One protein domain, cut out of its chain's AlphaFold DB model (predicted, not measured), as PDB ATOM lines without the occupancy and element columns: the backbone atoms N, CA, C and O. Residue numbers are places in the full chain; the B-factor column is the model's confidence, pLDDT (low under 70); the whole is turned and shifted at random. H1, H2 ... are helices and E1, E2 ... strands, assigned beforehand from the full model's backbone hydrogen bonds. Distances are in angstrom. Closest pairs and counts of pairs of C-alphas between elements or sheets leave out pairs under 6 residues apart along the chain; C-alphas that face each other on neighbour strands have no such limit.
ATOM      1  N   GLY A 136      68.154 118.582 106.261       89.62
ATOM      2  CA  GLY A 136      68.606 119.425 107.372       89.62
ATOM      3  C   GLY A 136      67.646 119.418 108.552       89.62
ATOM      4  O   GLY A 136      66.824 118.516 108.695       89.62
ATOM      5  N   THR A 137      67.732 120.445 109.386       89.94
ATOM      6  CA  THR A 137      66.988 120.570 110.646       89.94
ATOM      7  C   THR A 137      65.723 121.416 110.482       89.94
ATOM      8  O   THR A 137      65.422 121.916 109.398       89.94
ATOM      9  N   THR A 138      65.003 121.624 111.584       89.50
ATOM     10  CA  THR A 138      63.774 122.425 111.652       89.50
ATOM     11  C   THR A 138      63.948 123.883 111.209       89.50
ATOM     12  O   THR A 138      63.001 124.467 110.701       89.50
ATOM     13  N   ARG A 139      65.129 124.495 111.387       90.75
ATOM     14  CA  ARG A 139      65.386 125.912 111.029       90.75
ATOM     15  C   ARG A 139      66.439 126.110 109.946       90.75
ATOM     16  O   ARG A 139      66.616 127.236 109.477       90.75
ATOM     17  N   THR A 140      67.133 125.050 109.539       91.81
ATOM     18  CA  THR A 140      68.151 125.129 108.488       91.81
ATOM     19  C   THR A 140      68.024 123.974 107.515       91.81
ATOM     20  O   THR A 140      68.076 122.819 107.935       91.81
ATOM     21  N   SER A 141      67.931 124.289 106.228       92.88
ATOM     22  CA  SER A 141      67.943 123.306 105.147       92.88
ATOM     23  C   SER A 141      69.218 123.432 104.323       92.88
ATOM     24  O   SER A 141      69.825 124.495 104.257       92.88
ATOM     25  N   TYR A 142      69.611 122.342 103.687       92.75
ATOM     26  CA  TYR A 142      70.774 122.214 102.835       92.75
ATOM     27  C   TYR A 142      70.350 121.603 101.505       92.75
ATOM     28  O   TYR A 142      69.473 120.734 101.467       92.75
ATOM     29  N   GLN A 143      70.968 122.065 100.426       91.94
ATOM     30  CA  GLN A 143      70.790 121.534  99.081       91.94
ATOM     31  C   GLN A 143      72.157 121.459  98.400       91.94
ATOM     32  O   GLN A 143      72.884 122.447  98.386       91.94
ATOM     33  N   ASN A 144      72.513 120.304  97.844       90.56
ATOM     34  CA  ASN A 144      73.802 120.104  97.176       90.56
ATOM     35  C   ASN A 144      73.660 120.352  95.670       90.56
ATOM     36  O   ASN A 144      72.766 119.799  95.031       90.56
ATOM     37  N   ILE A 145      74.521 121.176  95.092       87.94
ATOM     38  CA  ILE A 145      74.498 121.518  93.667       87.94
ATOM     39  C   ILE A 145      75.915 121.312  93.148       87.94
ATOM     40  O   ILE A 145      76.812 122.099  93.440       87.94
ATOM     41  N   GLY A 146      76.127 120.195  92.448       85.69
ATOM     42  CA  GLY A 146      77.459 119.773  92.022       85.69
ATOM     43  C   GLY A 146      78.426 119.682  93.209       85.69
ATOM     44  O   GLY A 146      78.175 118.964  94.177       85.69
ATOM     45  N   ASN A 147      79.518 120.447  93.133       87.88
ATOM     46  CA  ASN A 147      80.554 120.554  94.166       87.88
ATOM     47  C   ASN A 147      80.268 121.598  95.263       87.88
ATOM     48  O   ASN A 147      81.029 121.679  96.228       87.88
ATOM     49  N   ALA A 148      79.223 122.414  95.114       90.38
ATOM     50  CA  ALA A 148      78.839 123.443  96.074       90.38
ATOM     51  C   ALA A 148      77.586 123.023  96.851       90.38
ATOM     52  O   ALA A 148      76.828 122.136  96.443       90.38
ATOM     53  N   ARG A 149      77.325 123.678  97.983       91.50
ATOM     54  CA  ARG A 149      76.074 123.486  98.728       91.50
ATOM     55  C   ARG A 149      75.433 124.807  99.110       91.50
ATOM     56  O   ARG A 149      76.108 125.778  99.428       91.50
ATOM     57  N   ILE A 150      74.110 124.824  99.132       93.19
ATOM     58  CA  ILE A 150      73.311 125.942  99.625       93.19
ATOM     59  C   ILE A 150      72.848 125.611 101.027       93.19
ATOM     60  O   ILE A 150      72.199 124.592 101.238       93.19
ATOM     61  N   ALA A 151      73.128 126.498 101.972       93.12
ATOM     62  CA  ALA A 151      72.560 126.484 103.307       93.12
ATOM     63  C   ALA A 151      71.478 127.566 103.423       93.12
ATOM     64  O   ALA A 151      71.734 128.766 103.333       93.12
ATOM     65  N   ILE A 152      70.254 127.136 103.677       94.19
ATOM     66  CA  ILE A 152      69.057 127.963 103.784       94.19
ATOM     67  C   ILE A 152      68.707 128.089 105.260       94.19
ATOM     68  O   ILE A 152      68.545 127.089 105.957       94.19
ATOM     69  N   ARG A 153      68.573 129.319 105.752       93.88
ATOM     70  CA  ARG A 153      68.010 129.598 107.077       93.88
ATOM     71  C   ARG A 153      66.552 129.999 106.926       93.88
ATOM     72  O   ARG A 153      66.260 130.944 106.193       93.88
ATOM     73  N   HIS A 154      65.670 129.333 107.660       93.62
ATOM     74  CA  HIS A 154      64.243 129.640 107.683       93.62
ATOM     75  C   HIS A 154      63.907 130.630 108.806       93.62
ATOM     76  O   HIS A 154      64.584 130.659 109.840       93.62
ATOM     77  N   SER A 155      62.890 131.467 108.599       93.06
ATOM     78  CA  SER A 155      62.333 132.342 109.642       93.06
ATOM     79  C   SER A 155      61.432 131.564 110.600       93.06
ATOM     80  O   SER A 155      61.483 131.791 111.805       93.06
ATOM     81  N   GLN A 156      60.661 130.617 110.066       92.19
ATOM     82  CA  GLN A 156      59.759 129.736 110.806       92.19
ATOM     83  C   GLN A 156      60.246 128.278 110.761       92.19
ATOM     84  O   GLN A 156      61.033 127.925 109.877       92.19
ATOM     85  N   PRO A 157      59.805 127.423 111.702       90.69
ATOM     86  CA  PRO A 157      59.998 125.980 111.616       90.69
ATOM     87  C   PRO A 157      59.525 125.417 110.270       90.69
ATOM     88  O   PRO A 157      58.436 125.738 109.799       90.69
ATOM     89  N   VAL A 158      60.347 124.574 109.652       87.81
ATOM     90  CA  VAL A 158      60.006 123.865 108.415       87.81
ATOM     91  C   VAL A 158      58.876 122.875 108.691       87.81
ATOM     92  O   VAL A 158      59.013 122.006 109.553       87.81
ATOM     93  N   ASN A 159      57.802 122.958 107.906       87.00
ATOM     94  CA  ASN A 159      56.760 121.937 107.888       87.00
ATOM     95  C   ASN A 159      57.266 120.703 107.119       87.00
ATOM     96  O   ASN A 159      57.582 120.798 105.936       87.00
ATOM     97  N   GLN A 160      57.379 119.558 107.789       83.38
ATOM     98  CA  GLN A 160      57.926 118.331 107.197       83.38
ATOM     99  C   GLN A 160      56.878 117.487 106.462       83.38
ATOM    100  O   GLN A 160      57.251 116.598 105.702       83.38
ATOM    101  N   GLU A 161      55.589 117.760 106.664       82.56
ATOM    102  CA  GLU A 161      54.497 117.032 106.007       82.56
ATOM    103  C   GLU A 161      54.321 117.479 104.552       82.56
ATOM    104  O   GLU A 161      53.969 116.690 103.676       82.56
ATOM    105  N   LEU A 162      54.614 118.754 104.274       82.00
ATOM    106  CA  LEU A 162      54.576 119.310 102.929       82.00
ATOM    107  C   LEU A 162      55.890 119.034 102.193       82.00
ATOM    108  O   LEU A 162      56.961 119.452 102.633       82.00
ATOM    109  N   ALA A 163      55.800 118.456 100.992       75.44
ATOM    110  CA  ALA A 163      56.957 118.248 100.113       75.44
ATOM    111  C   ALA A 163      57.726 119.555  99.813       75.44
ATOM    112  O   ALA A 163      58.948 119.549  99.681       75.44
ATOM    113  N   ALA A 164      57.019 120.690  99.770       79.38
ATOM    114  CA  ALA A 164      57.586 122.023  99.559       79.38
ATOM    115  C   ALA A 164      57.886 122.791 100.863       79.38
ATOM    116  O   ALA A 164      58.237 123.968 100.821       79.38
ATOM    117  N   GLY A 165      57.774 122.174 102.041       82.69
ATOM    118  CA  GLY A 165      57.942 122.897 103.306       82.69
ATOM    119  C   GLY A 165      59.335 123.513 103.490       82.69
ATOM    120  O   GLY A 165      59.478 124.552 104.130       82.69
ATOM    121  N   ARG A 166      60.367 122.925 102.865       84.06
ATOM    122  CA  ARG A 166      61.758 123.417 102.893       84.06
ATOM    123  C   ARG A 166      62.066 124.533 101.894       84.06
ATOM    124  O   ARG A 166      63.168 125.068 101.937       84.06
ATOM    125  N   THR A 167      61.151 124.906 101.002       86.25
ATOM    126  CA  THR A 167      61.347 126.054 100.095       86.25
ATOM    127  C   THR A 167      60.676 127.328 100.614       86.25
ATOM    128  O   THR A 167      60.939 128.416 100.105       86.25
ATOM    129  N   GLN A 168      59.849 127.213 101.656       86.12
ATOM    130  CA  GLN A 168      59.099 128.318 102.243       86.12
ATOM    131  C   GLN A 168      59.884 129.057 103.337       86.12
ATOM    132  O   GLN A 168      60.891 128.572 103.864       86.12
ATOM    133  N   ASN A 169      59.396 130.252 103.693       89.19
ATOM    134  CA  ASN A 169      59.868 131.034 104.841       89.19
ATOM    135  C   ASN A 169      61.388 131.250 104.867       89.19
ATOM    136  O   ASN A 169      62.038 131.133 105.906       89.19
ATOM    137  N   VAL A 170      61.976 131.544 103.707       91.50
ATOM    138  CA  VAL A 170      63.417 131.779 103.570       91.50
ATOM    139  C   VAL A 170      63.795 133.102 104.237       91.50
ATOM    140  O   VAL A 170      63.345 134.172 103.832       91.50
ATOM    141  N   ASN A 171      64.659 133.040 105.250       93.44
ATOM    142  CA  ASN A 171      65.190 134.218 105.932       93.44
ATOM    143  C   ASN A 171      66.532 134.664 105.340       93.44
ATOM    144  O   ASN A 171      66.718 135.838 105.033       93.44
ATOM    145  N   ALA A 172      67.470 133.728 105.178       93.94
ATOM    146  CA  ALA A 172      68.786 134.007 104.617       93.94
ATOM    147  C   ALA A 172      69.321 132.801 103.846       93.94
ATOM    148  O   ALA A 172      69.126 131.655 104.255       93.94
ATOM    149  N   LEU A 173      70.027 133.082 102.756       94.31
ATOM    150  CA  LEU A 173      70.634 132.094 101.876       94.31
ATOM    151  C   LEU A 173      72.149 132.220 101.975       94.31
ATOM    152  O   LEU A 173      72.694 133.324 101.971       94.31
ATOM    153  N   TYR A 174      72.817 131.084 102.095       94.94
ATOM    154  CA  TYR A 174      74.264 130.997 102.105       94.94
ATOM    155  C   TYR A 174      74.686 129.946 101.106       94.94
ATOM    156  O   TYR A 174      74.023 128.919 100.978       94.94
ATOM    157  N   ILE A 175      75.794 130.192 100.442       94.00
ATOM    158  CA  ILE A 175      76.378 129.254  99.501       94.00
ATOM    159  C   ILE A 175      77.765 128.931 100.032       94.00
ATOM    160  O   ILE A 175      78.456 129.792 100.578       94.00
ATOM    161  N   GLU A 176      78.112 127.661  99.950       92.00
ATOM    162  CA  GLU A 176      79.357 127.127 100.455       92.00
ATOM    163  C   GLU A 176      80.091 126.388  99.344       92.00
ATOM    164  O   GLU A 176      79.513 125.530  98.667       92.00
ATOM    165  N   SER A 177      81.353 126.763  99.153       89.94
ATOM    166  CA  SER A 177      82.244 126.151  98.175       89.94
ATOM    167  C   SER A 177      82.770 124.803  98.674       89.94
ATOM    168  O   SER A 177      82.646 124.445  99.847       89.94
ATOM    169  N   LYS A 178      83.429 124.055  97.784       87.56
ATOM    170  CA  LYS A 178      84.128 122.809  98.135       87.56
ATOM    171  C   LYS A 178      85.221 123.016  99.194       87.56
ATOM    172  O   LYS A 178      85.515 122.099  99.955       87.56
ATOM    173  N   GLU A 179      85.809 124.208  99.238       83.62
ATOM    174  CA  GLU A 179      86.867 124.589 100.182       83.62
ATOM    175  C   GLU A 179      86.310 124.971 101.565       83.62
ATOM    176  O   GLU A 179      87.069 125.183 102.506       83.62
ATOM    177  N   GLY A 180      84.979 125.013 101.711       83.19
ATOM    178  CA  GLY A 180      84.298 125.387 102.949       83.19
ATOM    179  C   GLY A 180      84.123 126.898 103.122       83.19
ATOM    180  O   GLY A 180      83.648 127.341 104.171       83.19
ATOM    181  N   GLU A 181      84.469 127.702 102.113       88.31
ATOM    182  CA  GLU A 181      84.183 129.135 102.127       88.31
ATOM    183  C   GLU A 181      82.678 129.352 102.032       88.31
ATOM    184  O   GLU A 181      82.019 128.843 101.124       88.31
ATOM    185  N   ARG A 182      82.126 130.122 102.970       90.06
ATOM    186  CA  ARG A 182      80.695 130.398 103.044       90.06
ATOM    187  C   ARG A 182      80.430 131.873 102.819       90.06
ATOM    188  O   ARG A 182      80.840 132.706 103.623       90.06
ATOM    189  N   PHE A 183      79.629 132.177 101.810       91.38
ATOM    190  CA  PHE A 183      79.180 133.533 101.526       91.38
ATOM    191  C   PHE A 183      77.666 133.656 101.674       91.38
ATOM    192  O   PHE A 183      76.913 132.686 101.542       91.38
ATOM    193  N   LYS A 184      77.210 134.861 102.019       94.12
ATOM    194  CA  LYS A 184      75.789 135.183 102.156       94.12
ATOM    195  C   LYS A 184      75.288 135.737 100.828       94.12
ATOM    196  O   LYS A 184      75.848 136.704 100.328       94.12
ATOM    197  N   TYR A 185      74.214 135.161 100.299       94.31
ATOM    198  CA  TYR A 185      73.573 135.690  99.101       94.31
ATOM    199  C   TYR A 185      72.776 136.965  99.453       94.31
ATOM    200  O   TYR A 185      72.042 136.935 100.453       94.31
ATOM    201  N   PRO A 186      72.897 138.076  98.695       91.88
ATOM    202  CA  PRO A 186      72.311 139.366  99.086       91.88
ATOM    203  C   PRO A 186      70.779 139.357  99.170       91.88
ATOM    204  O   PRO A 186      70.198 139.915 100.102       91.88
ATOM    205  N   TYR A 187      70.117 138.665  98.239       91.19
ATOM    206  CA  TYR A 187      68.658 138.668  98.113       91.19
ATOM    207  C   TYR A 187      68.015 137.384  98.647       91.19
ATOM    208  O   TYR A 187      68.594 136.301  98.626       91.19
ATOM    209  N   LYS A 188      66.749 137.454  99.068       90.44
ATOM    210  CA  LYS A 188      65.961 136.275  99.487       90.44
ATOM    211  C   LYS A 188      65.369 135.540  98.274       90.44
ATOM    212  O   LYS A 188      64.165 135.303  98.192       90.44
ATOM    213  N   HIS A 189      66.211 135.218  97.295       90.12
ATOM    214  CA  HIS A 189      65.816 134.588  96.034       90.12
ATOM    215  C   HIS A 189      66.480 133.216  95.892       90.12
ATOM    216  O   HIS A 189      67.640 133.116  95.506       90.12
ATOM    217  N   LEU A 190      65.724 132.153  96.200       90.69
ATOM    218  CA  LEU A 190      66.229 130.774  96.194       90.69
ATOM    219  C   LEU A 190      66.778 130.364  94.820       90.69
ATOM    220  O   LEU A 190      67.870 129.819  94.745       90.69
ATOM    221  N   ASN A 191      66.058 130.686  93.742       91.12
ATOM    222  CA  ASN A 191      66.479 130.365  92.376       91.12
ATOM    223  C   ASN A 191      67.789 131.071  91.984       91.12
ATOM    224  O   ASN A 191      68.639 130.454  91.352       91.12
ATOM    225  N   GLY A 192      67.979 132.325  92.411       92.00
ATOM    226  CA  GLY A 192      69.230 133.062  92.197       92.00
ATOM    227  C   GLY A 192      70.391 132.439  92.969       92.00
ATOM    228  O   GLY A 192      71.451 132.190  92.405       92.00
ATOM    229  N   ALA A 193      70.158 132.057  94.227       92.94
ATOM    230  CA  ALA A 193      71.161 131.340  95.011       92.94
ATOM    231  C   ALA A 193      71.513 129.963  94.414       92.94
ATOM    232  O   ALA A 193      72.664 129.548  94.493       92.94
ATOM    233  N   ARG A 194      70.553 129.265  93.787       92.44
ATOM    234  CA  ARG A 194      70.789 128.020  93.030       92.44
ATOM    235  C   ARG A 194      71.676 128.237  91.812       92.44
ATOM    236  O   ARG A 194      72.632 127.488  91.642       92.44
ATOM    237  N   ALA A 195      71.404 129.274  91.024       92.69
ATOM    238  CA  ALA A 195      72.248 129.643  89.890       92.69
ATOM    239  C   ALA A 195      73.674 130.006  90.341       92.69
ATOM    240  O   ALA A 195      74.648 129.521  89.775       92.69
ATOM    241  N   MET A 196      73.810 130.778  91.421       92.81
ATOM    242  CA  MET A 196      75.126 131.137  91.951       92.81
ATOM    243  C   MET A 196      75.867 129.942  92.572       92.81
ATOM    244  O   MET A 196      77.084 129.840  92.460       92.81
ATOM    245  N   ALA A 197      75.160 128.997  93.191       92.38
ATOM    246  CA  ALA A 197      75.774 127.756  93.649       92.38
ATOM    247  C   ALA A 197      76.245 126.877  92.484       92.38
ATOM    248  O   ALA A 197      77.310 126.281  92.596       92.38
ATOM    249  N   MET A 198      75.504 126.829  91.369       91.12
ATOM    250  CA  MET A 198      75.959 126.166  90.140       91.12
ATOM    251  C   MET A 198      77.247 126.814  89.621       91.12
ATOM    252  O   MET A 198      78.236 126.121  89.399       91.12
ATOM    253  N   HIS A 199      77.277 128.143  89.547       92.56
ATOM    254  CA  HIS A 199      78.460 128.910  89.161       92.56
ATOM    255  C   HIS A 199      79.691 128.595  90.036       92.56
ATOM    256  O   HIS A 199      80.759 128.267  89.520       92.56
ATOM    257  N   VAL A 200      79.524 128.572  91.363       92.56
ATOM    258  CA  VAL A 200      80.594 128.177  92.300       92.56
ATOM    259  C   VAL A 200      80.974 126.701  92.154       92.56
ATOM    260  O   VAL A 200      82.130 126.332  92.352       92.56
ATOM    261  N   SER A 201      80.027 125.836  91.789       91.06
ATOM    262  CA  SER A 201      80.286 124.408  91.587       91.06
ATOM    263  C   SER A 201      81.154 124.116  90.359       91.06
ATOM    264  O   SER A 201      81.952 123.174  90.404       91.06
ATOM    265  N   GLU A 202      81.041 124.958  89.326       89.62
ATOM    266  CA  GLU A 202      81.862 124.945  88.106       89.62
ATOM    267  C   GLU A 202      83.217 125.656  88.297       89.62
ATOM    268  O   GLU A 202      84.052 125.657  87.396       89.62
ATOM    269  N   GLY A 203      83.474 126.223  89.483       86.81
ATOM    270  CA  GLY A 203      84.743 126.867  89.838       86.81
ATOM    271  C   GLY A 203      84.757 128.393  89.716       86.81
ATOM    272  O   GLY A 203      85.820 128.994  89.870       86.81
ATOM    273  N   GLY A 204      83.605 129.019  89.467       86.75
ATOM    274  CA  GLY A 204      83.448 130.473  89.481       86.75
ATOM    275  C   GLY A 204      83.491 131.072  90.891       86.75
ATOM    276  O   GLY A 204      83.284 130.379  91.896       86.75
TER     277      GLY A 204
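What this domain is: This is residues 136 to 204 of the 493 residues of an uncharacterized protein of marine metagenome (UniProt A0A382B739). A strongly twisted sheet of four antiparallel strands has one helix, H1, lying along its strands on one face; the other face is bare. A long loop, residues 155 to 169, extends past one end of the sheet between E2 and E3. The 69 printed residues hold four named strands and then one named helix, in the sheet order E1 - E2 - E3 - E4, and the class is mixed, helices and strands. The whole is compact, with a radius of gyration of the C-alphas of 11.7 A, and elongated, spanning 35 by 20 by 18 A.

Where its parts are: E1 is residues 140 to 145, 16.5 A long, beginning at C-alpha 140 (68.151, 125.129, 108.488). E2 is residues 148 to 154, 19.7 A, and E3 is residues 170 to 176, 16.9 A. E4, residues 182 to 184, spans 6.9 A. H1, residues 190 to 201, is 16.1 A long and ends at C-alpha 201 (80.286, 124.408, 91.587).

How they stand to each other: The strands form a meander, each the antiparallel neighbour of the one before. In the hairpin E1 and E2, N 143 and O 150 are within hydrogen-bond range at 2.9 A. In the hairpin E2 and E3, N 151 and O 174 are at 2.8 A. In the hairpin E3 and E4, N 175 and O 183 are at 2.9 A. Edge strands E1 and E4 are apart. H1 is on the sheet, making two layers, a helix on one face of a sheet, at a height over the sheet of 7.7 A. It lies over E2, along the strands, at 13 degrees to E2 on the local plane; their closest C-alphas, of Ala 148 and Ser 201, are 4.8 A apart. In H1 every O i to N i+4 pair is within hydrogen-bond range.

The domain as a whole: The C-alphas farthest apart, of Glu 161 and Gly 204, are 35.9 A apart. The sheet is only just strongly twisted, its C-alphas lying up to 4.5 A off its best plane. The link E2 to E3 is long, with 15 residues; the other links are tight. The printed part has no cut, and no printed residue has a pLDDT under 70.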